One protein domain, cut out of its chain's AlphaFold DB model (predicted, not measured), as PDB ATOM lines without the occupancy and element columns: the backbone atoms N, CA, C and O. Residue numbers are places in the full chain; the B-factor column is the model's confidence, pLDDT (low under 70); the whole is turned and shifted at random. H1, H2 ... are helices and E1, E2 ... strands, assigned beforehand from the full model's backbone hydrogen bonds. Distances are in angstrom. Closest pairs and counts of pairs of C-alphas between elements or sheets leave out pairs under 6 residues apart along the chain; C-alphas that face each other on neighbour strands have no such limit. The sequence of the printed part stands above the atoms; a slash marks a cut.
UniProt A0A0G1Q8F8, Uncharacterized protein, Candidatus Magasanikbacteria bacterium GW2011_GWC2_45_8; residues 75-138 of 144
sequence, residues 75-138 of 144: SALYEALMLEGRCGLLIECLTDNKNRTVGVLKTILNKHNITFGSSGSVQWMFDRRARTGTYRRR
ATOM      1  N   SER A  75     115.125 129.783 147.008       75.50
ATOM      2  CA  SER A  75     114.131 130.330 146.087       75.50
ATOM      3  C   SER A  75     114.474 131.778 145.740       75.50
ATOM      4  O   SER A  75     114.479 132.641 146.620       75.50
ATOM      5  N   ALA A  76     114.706 132.060 144.460       82.62
ATOM      6  CA  ALA A  76     114.920 133.401 143.932       82.62
ATOM      7  C   ALA A  76     113.810 133.762 142.937       82.62
ATOM      8  O   ALA A  76     113.439 132.956 142.083       82.62
ATOM      9  N   LEU A  77     113.288 134.985 143.038       85.19
ATOM     10  CA  LEU A  77     112.353 135.549 142.068       85.19
ATOM     11  C   LEU A  77     113.109 136.532 141.178       85.19
ATOM     12  O   LEU A  77     113.747 137.456 141.675       85.19
ATOM     13  N   TYR A  78     113.028 136.318 139.871       87.94
ATOM     14  CA  TYR A  78     113.591 137.202 138.862       87.94
ATOM     15  C   TYR A  78     112.479 137.798 138.013       87.94
ATOM     16  O   TYR A  78     111.461 137.159 137.741       87.94
ATOM     17  N   GLU A  79     112.700 139.024 137.570       88.12
ATOM     18  CA  GLU A  79     111.747 139.766 136.762       88.12
ATOM     19  C   GLU A  79     112.347 140.030 135.391       88.12
ATOM     20  O   GLU A  79     113.552 140.242 135.245       88.12
ATOM     21  N   ALA A  80     111.501 139.994 134.369       86.56
ATOM     22  CA  ALA A  80     111.902 140.327 133.018       86.56
ATOM     23  C   ALA A  80     110.750 141.003 132.279       86.56
ATOM     24  O   ALA A  80     109.575 140.697 132.502       86.56
ATOM     25  N   LEU A  81     111.101 141.925 131.392       84.69
ATOM     26  CA  LEU A  81     110.160 142.648 130.558       84.69
ATOM     27  C   LEU A  81     110.475 142.359 129.098       84.69
ATOM     28  O   LEU A  81     111.604 142.524 128.637       84.69
ATOM     29  N   MET A  82     109.455 141.940 128.363       82.94
ATOM     30  CA  MET A  82     109.540 141.840 126.917       82.94
ATOM     31  C   MET A  82     109.173 143.194 126.309       82.94
ATOM     32  O   MET A  82     108.063 143.691 126.524       82.94
ATOM     33  N   LEU A  83     110.120 143.794 125.579       74.12
ATOM     34  CA  LEU A  83     109.935 145.086 124.908       74.12
ATOM     35  C   LEU A  83     108.880 144.977 123.800       74.12
ATOM     36  O   LEU A  83     107.988 145.818 123.691       74.12
ATOM     37  N   GLU A  84     108.926 143.887 123.037       70.88
ATOM     38  CA  GLU A  84     107.923 143.556 122.031       70.88
ATOM     39  C   GLU A  84     106.664 142.994 122.716       70.88
ATOM     40  O   GLU A  84     106.667 141.909 123.291       70.88
ATOM     41  N   GLY A  85     105.568 143.758 122.713       67.50
ATOM     42  CA  GLY A  85     104.285 143.327 123.287       67.50
ATOM     43  C   GLY A  85     104.076 143.642 124.773       67.50
ATOM     44  O   GLY A  85     103.095 143.165 125.347       67.50
ATOM     45  N   ARG A  86     104.961 144.444 125.397       74.62
ATOM     46  CA  ARG A  86     104.817 144.995 126.767       74.62
ATOM     47  C   ARG A  86     104.380 143.948 127.799       74.62
ATOM     48  O   ARG A  86     103.494 144.176 128.623       74.62
ATOM     49  N   CYS A  87     104.984 142.766 127.729       81.44
ATOM     50  CA  CYS A  87     104.631 141.640 128.581       81.44
ATOM     51  C   CYS A  87     105.599 141.514 129.756       81.44
ATOM     52  O   CYS A  87     106.810 141.398 129.576       81.44
ATOM     53  N   GLY A  88     105.035 141.465 130.960       84.50
ATOM     54  CA  GLY A  88     105.753 141.136 132.180       84.50
ATOM     55  C   GLY A  88     105.959 139.632 132.360       84.50
ATOM     56  O   GLY A  88     105.019 138.842 132.188       84.50
ATOM     57  N   LEU A  89     107.172 139.235 132.741       84.38
ATOM     58  CA  LEU A  89     107.520 137.880 133.151       84.38
ATOM     59  C   LEU A  89     108.021 137.889 134.596       84.38
ATOM     60  O   LEU A  89     108.905 138.662 134.961       84.38
ATOM     61  N   LEU A  90     107.468 136.980 135.395       85.94
ATOM     62  CA  LEU A  90     107.935 136.679 136.741       85.94
ATOM     63  C   LEU A  90     108.437 135.236 136.748       85.94
ATOM     64  O   LEU A  90     107.676 134.308 136.464       85.94
ATOM     65  N   ILE A  91     109.722 135.059 137.025       85.81
ATOM     66  CA  ILE A  91     110.422 133.782 136.936       85.81
ATOM     67  C   ILE A  91     110.806 133.363 138.354       85.81
ATOM     68  O   ILE A  91     111.658 133.981 138.987       85.81
ATOM     69  N   GLU A  92     110.173 132.307 138.860       83.88
ATOM     70  CA  GLU A  92     110.551 131.680 140.127       83.88
ATOM     71  C   GLU A  92     111.593 130.595 139.852       83.88
ATOM     72  O   GLU A  92     111.337 129.632 139.127       83.88
ATOM     73  N   CYS A  93     112.783 130.766 140.417       81.56
ATOM     74  CA  CYS A  93     113.886 129.827 140.303       81.56
ATOM     75  C   CYS A  93     114.213 129.236 141.668       81.56
ATOM     76  O   CYS A  93     114.159 129.918 142.689       81.56
ATOM     77  N   LEU A  94     114.603 127.970 141.660       77.62
ATOM     78  CA  LEU A  94     115.137 127.281 142.821       77.62
ATOM     79  C   LEU A  94     116.567 126.884 142.484       77.62
ATOM     80  O   LEU A  94     116.798 126.176 141.503       77.62
ATOM     81  N   THR A  95     117.526 127.435 143.219       78.12
ATOM     82  CA  THR A  95     118.940 127.299 142.888       78.12
ATOM     83  C   THR A  95     119.808 127.288 144.133       78.12
ATOM     84  O   THR A  95     119.572 128.008 145.091       78.12
ATOM     85  N   ASP A  96     120.845 126.479 144.056       77.81
ATOM     86  CA  ASP A  96     122.049 126.467 144.878       77.81
ATOM     87  C   ASP A  96     122.981 127.676 144.642       77.81
ATOM     88  O   ASP A  96     123.762 128.043 145.513       77.81
ATOM     89  N   ASN A  97     122.938 128.312 143.462       83.31
ATOM     90  CA  ASN A  97     123.835 129.410 143.101       83.31
ATOM     91  C   ASN A  97     123.143 130.489 142.248       83.31
ATOM     92  O   ASN A  97     122.877 130.320 141.050       83.31
ATOM     93  N   LYS A  98     122.931 131.661 142.861       83.38
ATOM     94  CA  LYS A  98     122.321 132.836 142.219       83.38
ATOM     95  C   LYS A  98     123.106 133.322 141.000       83.38
ATOM     96  O   LYS A  98     122.510 133.536 139.947       83.38
ATOM     97  N   ASN A  99     124.430 133.440 141.100       86.88
ATOM     98  CA  ASN A  99     125.271 133.983 140.027       86.88
ATOM     99  C   ASN A  99     125.214 133.111 138.765       86.88
ATOM    100  O   ASN A  99     125.073 133.630 137.655       86.88
ATOM    101  N   ARG A 100     125.231 131.781 138.934       87.25
ATOM    102  CA  ARG A 100     125.076 130.828 137.824       87.25
ATOM    103  C   ARG A 100     123.710 130.969 137.155       87.25
ATOM    104  O   ARG A 100     123.621 131.050 135.931       87.25
ATOM    105  N   THR A 101     122.653 131.035 137.958       87.31
ATOM    106  CA  THR A 101     121.277 131.134 137.461       87.31
ATOM    107  C   THR A 101     121.037 132.442 136.714       87.31
ATOM    108  O   THR A 101     120.469 132.419 135.625       87.31
ATOM    109  N   VAL A 102     121.547 133.570 137.215       89.12
ATOM    110  CA  VAL A 102     121.459 134.870 136.529       89.12
ATOM    111  C   VAL A 102     122.164 134.838 135.171       89.12
ATOM    112  O   VAL A 102     121.611 135.345 134.196       89.12
ATOM    113  N   GLY A 103     123.349 134.227 135.070       89.38
ATOM    114  CA  GLY A 103     124.062 134.102 133.794       89.38
ATOM    115  C   GLY A 103     123.283 133.288 132.754       89.38
ATOM    116  O   GLY A 103     123.143 133.702 131.598       89.38
ATOM    117  N   VAL A 104     122.701 132.162 133.180       88.69
ATOM    118  CA  VAL A 104     121.847 131.324 132.324       88.69
ATOM    119  C   VAL A 104     120.583 132.079 131.909       88.69
ATOM    120  O   VAL A 104     120.252 132.102 130.724       88.69
ATOM    121  N   LEU A 105     119.910 132.749 132.849       89.56
ATOM    122  CA  LEU A 105     118.706 133.533 132.572       89.56
ATOM    123  C   LEU A 105     118.985 134.663 131.587       89.56
ATOM    124  O   LEU A 105     118.276 134.767 130.595       89.56
ATOM    125  N   LYS A 106     120.043 135.456 131.785       89.38
ATOM    126  CA  LYS A 106     120.426 136.514 130.837       89.38
ATOM    127  C   LYS A 106     120.655 135.958 129.435       89.38
ATOM    128  O   LYS A 106     120.150 136.514 128.467       89.38
ATOM    129  N   THR A 107     121.347 134.826 129.323       90.31
ATOM    130  CA  THR A 107     121.592 134.176 128.028       90.31
ATOM    131  C   THR A 107     120.290 133.736 127.353       90.31
ATOM    132  O   THR A 107     120.138 133.907 126.146       90.31
ATOM    133  N   ILE A 108     119.342 133.177 128.112       89.81
ATOM    134  CA  ILE A 108     118.034 132.755 127.590       89.81
ATOM    135  C   ILE A 108     117.193 133.969 127.183       89.81
ATOM    136  O   ILE A 108     116.650 133.990 126.085       89.81
ATOM    137  N   LEU A 109     117.105 134.987 128.037       89.38
ATOM    138  CA  LEU A 109     116.304 136.186 127.791       89.38
ATOM    139  C   LEU A 109     116.824 136.975 126.583       89.38
ATOM    140  O   LEU A 109     116.034 137.351 125.720       89.38
ATOM    141  N   ASN A 110     118.148 137.115 126.453       88.44
ATOM    142  CA  ASN A 110     118.773 137.786 125.314       88.44
ATOM    143  C   ASN A 110     118.484 137.073 123.983       88.44
ATOM    144  O   ASN A 110     118.283 137.739 122.976       88.44
ATOM    145  N   LYS A 111     118.401 135.732 123.964       88.69
ATOM    146  CA  LYS A 111     118.010 134.972 122.756       88.69
ATOM    147  C   LYS A 111     116.576 135.255 122.300       88.69
ATOM    148  O   LYS A 111     116.253 134.994 121.147       88.69
ATOM    149  N   HIS A 112     115.727 135.745 123.199       85.81
ATOM    150  CA  HIS A 112     114.315 136.022 122.948       85.81
ATOM    151  C   HIS A 112     113.986 137.524 122.958       85.81
ATOM    152  O   HIS A 112     112.813 137.875 123.039       85.81
ATOM    153  N   ASN A 113     114.991 138.409 122.886       84.06
ATOM    154  CA  ASN A 113     114.824 139.870 122.952       84.06
ATOM    155  C   ASN A 113     114.062 140.351 124.207       84.06
ATOM    156  O   ASN A 113     113.336 141.346 124.179       84.06
ATOM    157  N   ILE A 114     114.218 139.639 125.325       86.88
ATOM    158  CA  ILE A 114     113.623 139.998 126.614       86.88
ATOM    159  C   ILE A 114     114.693 140.681 127.467       86.88
ATOM    160  O   ILE A 114     115.808 140.179 127.606       86.88
ATOM    161  N   THR A 115     114.351 141.812 128.079       85.56
ATOM    162  CA  THR A 115     115.251 142.546 128.970       85.56
ATOM    163  C   THR A 115     115.046 142.101 130.415       85.56
ATOM    164  O   THR A 115     113.921 141.922 130.881       85.56
ATOM    165  N   PHE A 116     116.143 141.925 131.148       85.75
ATOM    166  CA  PHE A 116     116.100 141.625 132.577       85.75
ATOM    167  C   PHE A 116     115.603 142.851 133.363       85.75
ATOM    168  O   PHE A 116     116.107 143.956 133.161       85.75
ATOM    169  N   GLY A 117     114.612 142.661 134.231       82.25
ATOM    170  CA  GLY A 117     114.004 143.719 135.039       82.25
ATOM    171  C   GLY A 117     114.700 143.904 136.387       82.25
ATOM    172  O   GLY A 117     115.362 142.995 136.892       82.25
ATOM    173  N   SER A 118     114.548 145.085 136.992       81.56
ATOM    174  CA  SER A 118     114.906 145.283 138.401       81.56
ATOM    175  C   SER A 118     113.834 144.683 139.309       81.56
ATOM    176  O   SER A 118     112.696 144.478 138.891       81.56
ATOM    177  N   SER A 119     114.174 144.457 140.578       78.31
ATOM    178  CA  SER A 119     113.191 144.059 141.593       78.31
ATOM    179  C   SER A 119     112.024 145.057 141.641       78.31
ATOM    180  O   SER A 119     112.263 146.264 141.714       78.31
ATOM    181  N   GLY A 120     110.780 144.571 141.574       76.56
ATOM    182  CA  GLY A 120     109.558 145.377 141.661       76.56
ATOM    183  C   GLY A 120     109.061 145.998 140.348       76.56
ATOM    184  O   GLY A 120     108.007 146.635 140.341       76.56
ATOM    185  N   SER A 121     109.760 145.797 139.229       79.06
ATOM    186  CA  SER A 121     109.378 146.319 137.908       79.06
ATOM    187  C   SER A 121     108.083 145.708 137.355       79.06
ATOM    188  O   SER A 121     107.289 146.401 136.715       79.06
ATOM    189  N   VAL A 122     107.841 144.425 137.629       82.31
ATOM    190  CA  VAL A 122     106.706 143.661 137.090       82.31
ATOM    191  C   VAL A 122     105.831 143.063 138.197       82.31
ATOM    192  O   VAL A 122     104.675 142.715 137.958       82.31
ATOM    193  N   GLN A 123     106.331 142.972 139.431       81.44
ATOM    194  CA  GLN A 123     105.622 142.328 140.541       81.44
ATOM    195  C   GLN A 123     104.201 142.878 140.768       81.44
ATOM    196  O   GLN A 123     103.286 142.114 141.067       81.44
ATOM    197  N   TRP A 124     103.983 144.178 140.551       79.94
ATOM    198  CA  TRP A 124     102.675 144.831 140.684       79.94
ATOM    199  C   TRP A 124     101.622 144.355 139.664       79.94
ATOM    200  O   TRP A 124     100.426 144.534 139.893       79.94
ATOM    201  N   MET A 125     102.032 143.733 138.554       81.69
ATOM    202  CA  MET A 125     101.128 143.182 137.534       81.69
ATOM    203  C   MET A 125     100.550 141.808 137.919       81.69
ATOM    204  O   MET A 125      99.621 141.313 137.268       81.69
ATOM    205  N   PHE A 126     101.103 141.161 138.950       81.25
ATOM    206  CA  PHE A 126     100.773 139.793 139.330       81.25
ATOM    207  C   PHE A 126     100.175 139.720 140.733       81.25
ATOM    208  O   PHE A 126     100.736 140.240 141.692       81.25
ATOM    209  N   ASP A 127      99.072 138.979 140.867       81.38
ATOM    210  CA  ASP A 127      98.526 138.614 142.175       81.38
ATOM    211  C   ASP A 127      98.825 137.148 142.480       81.38
ATOM    212  O   ASP A 127      98.518 136.244 141.689       81.38
ATOM    213  N   ARG A 128      99.400 136.898 143.659       70.00
ATOM    214  CA  ARG A 128      99.634 135.544 144.162       70.00
ATOM    215  C   ARG A 128      98.302 134.961 144.645       70.00
ATOM    216  O   ARG A 128      97.735 135.437 145.623       70.00
ATOM    217  N   ARG A 129      97.789 133.926 143.968       71.88
ATOM    218  CA  ARG A 129      96.559 133.220 144.379       71.88
ATOM    219  C   ARG A 129      96.865 131.904 145.095       71.88
ATOM    220  O   ARG A 129      97.746 131.151 144.688       71.88
ATOM    221  N   ALA A 130      96.078 131.606 146.131       55.19
ATOM    222  CA  ALA A 130      96.302 130.493 147.057       55.19
ATOM    223  C   ALA A 130      96.110 129.086 146.456       55.19
ATOM    224  O   ALA A 130      96.631 128.122 147.002       55.19
ATOM    225  N   ARG A 131      95.392 128.934 145.332       49.31
ATOM    226  CA  ARG A 131      94.947 127.603 144.876       49.31
ATOM    227  C   ARG A 131      96.073 126.704 144.341       49.31
ATOM    228  O   ARG A 131      95.917 125.494 144.388       49.31
ATOM    229  N   THR A 132      97.189 127.265 143.867       45.03
ATOM    230  CA  THR A 132      98.275 126.485 143.230       45.03
ATOM    231  C   THR A 132      99.582 127.283 143.077       45.03
ATOM    232  O   THR A 132     100.228 127.161 142.048       45.03
ATOM    233  N   GLY A 133      99.966 128.177 143.998       49.94
ATOM    234  CA  GLY A 133     101.258 128.906 143.917       49.94
ATOM    235  C   GLY A 133     101.552 129.609 142.575       49.94
ATOM    236  O   GLY A 133     102.701 129.873 142.246       49.94
ATOM    237  N   THR A 134     100.521 129.864 141.769       49.59
ATOM    238  CA  THR A 134     100.612 130.259 140.361       49.59
ATOM    239  C   THR A 134     100.124 131.692 140.245       49.59
ATOM    240  O   THR A 134      99.044 132.039 140.731       49.59
ATOM    241  N   TYR A 135     100.942 132.544 139.634       49.62
ATOM    242  CA  TYR A 135     100.630 133.953 139.437       49.62
ATOM    243  C   TYR A 135      99.616 134.098 138.299       49.62
ATOM    244  O   TYR A 135      99.866 133.665 137.174       49.62
ATOM    245  N   ARG A 136      98.457 134.708 138.575       48.00
ATOM    246  CA  ARG A 136      97.501 135.093 137.527       48.00
ATOM    247  C   ARG A 136      97.826 136.525 137.111       48.00
ATOM    248  O   ARG A 136      97.904 137.398 137.973       48.00
ATOM    249  N   ARG A 137      98.000 136.771 135.805       47.91
ATOM    250  CA  ARG A 137      98.113 138.136 135.265       47.91
ATOM    251  C   ARG A 137      96.865 138.927 135.670       47.91
ATOM    252  O   ARG A 137      95.750 138.467 135.405       47.91
ATOM    253  N   ARG A 138      97.032 140.109 136.274       44.38
ATOM    254  CA  ARG A 138      95.957 141.107 136.266       44.38
ATOM    255  C   ARG A 138      95.808 141.555 134.815       44.38
ATOM    256  O   ARG A 138      96.691 142.212 134.278       44.38
TER     257      ARG A 138
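AT A GLANCE: This is residues 75 to 138 of the 144 residues of an uncharacterized protein of Candidatus Magasanikbacteria bacterium GW2011_GWC2_45_8 (UniProt A0A0G1Q8F8). A long hairpin of two strands, E1 and E2, runs through the middle, with helix H1 over one face of the sheet that it forms with the short strand E3. A small second hairpin, E4 and E5, lies on the side away from H1, across a gap from the first sheet. The printed part has 64 residues, with five named strands and one named helix in the order E1, E2, H1, E3, E4, E5, and its class is mixed, helices and strands. Both sheets, E2 - E1 - E3 and E4 - E5, are antiparallel. The whole is compact, with a radius of gyration of the C-alphas of 12.2 A, and only just flat, spanning 31 by 31 by 17 A.

IN THESE COORDINATES: E1, residues 75 to 82, begins at C-alpha 75 (114.131, 130.330, 146.087) and is 22.8 A long. E2, residues 87 to 95, measures 24.8 A, and H1, residues 98 to 111, 20.0 A. E3 is residues 114 to 116, E4 126 to 128 and E5 135 to 137, ending at C-alpha 137 (98.113, 138.136, 135.265).

HOW THE PARTS SIT: E1 and E2 are an antiparallel hairpin at 155 degrees, with N 78 and O 91 2.8 A apart, within hydrogen-bond range. E3 is antiparallel to E1 at 134 degrees, with N 81 and O 115 at 2.9 A. H1 is on this sheet; its closest C-alphas to E3 are Leu 109 and Thr 115, 6.6 A. E2, H1 and E3 form a split strand-helix-strand unit, two same-way strands with E1 between them, and its crossover is right-handed. In H1 every O i to N i+4 pair is within hydrogen-bond range. E4 and E5 are an antiparallel hairpin at 147 degrees, with N 127 and O 136 at 3.5 A. E2 and E4 are only just apart, at 8.2 A.

THE WHOLE: The C-alphas farthest apart, of Lys 111 and Ala 130, are 32.9 A apart. The printed part has no cut and no long link. Residue 85 and residues 130 to 138 have pLDDT under 70.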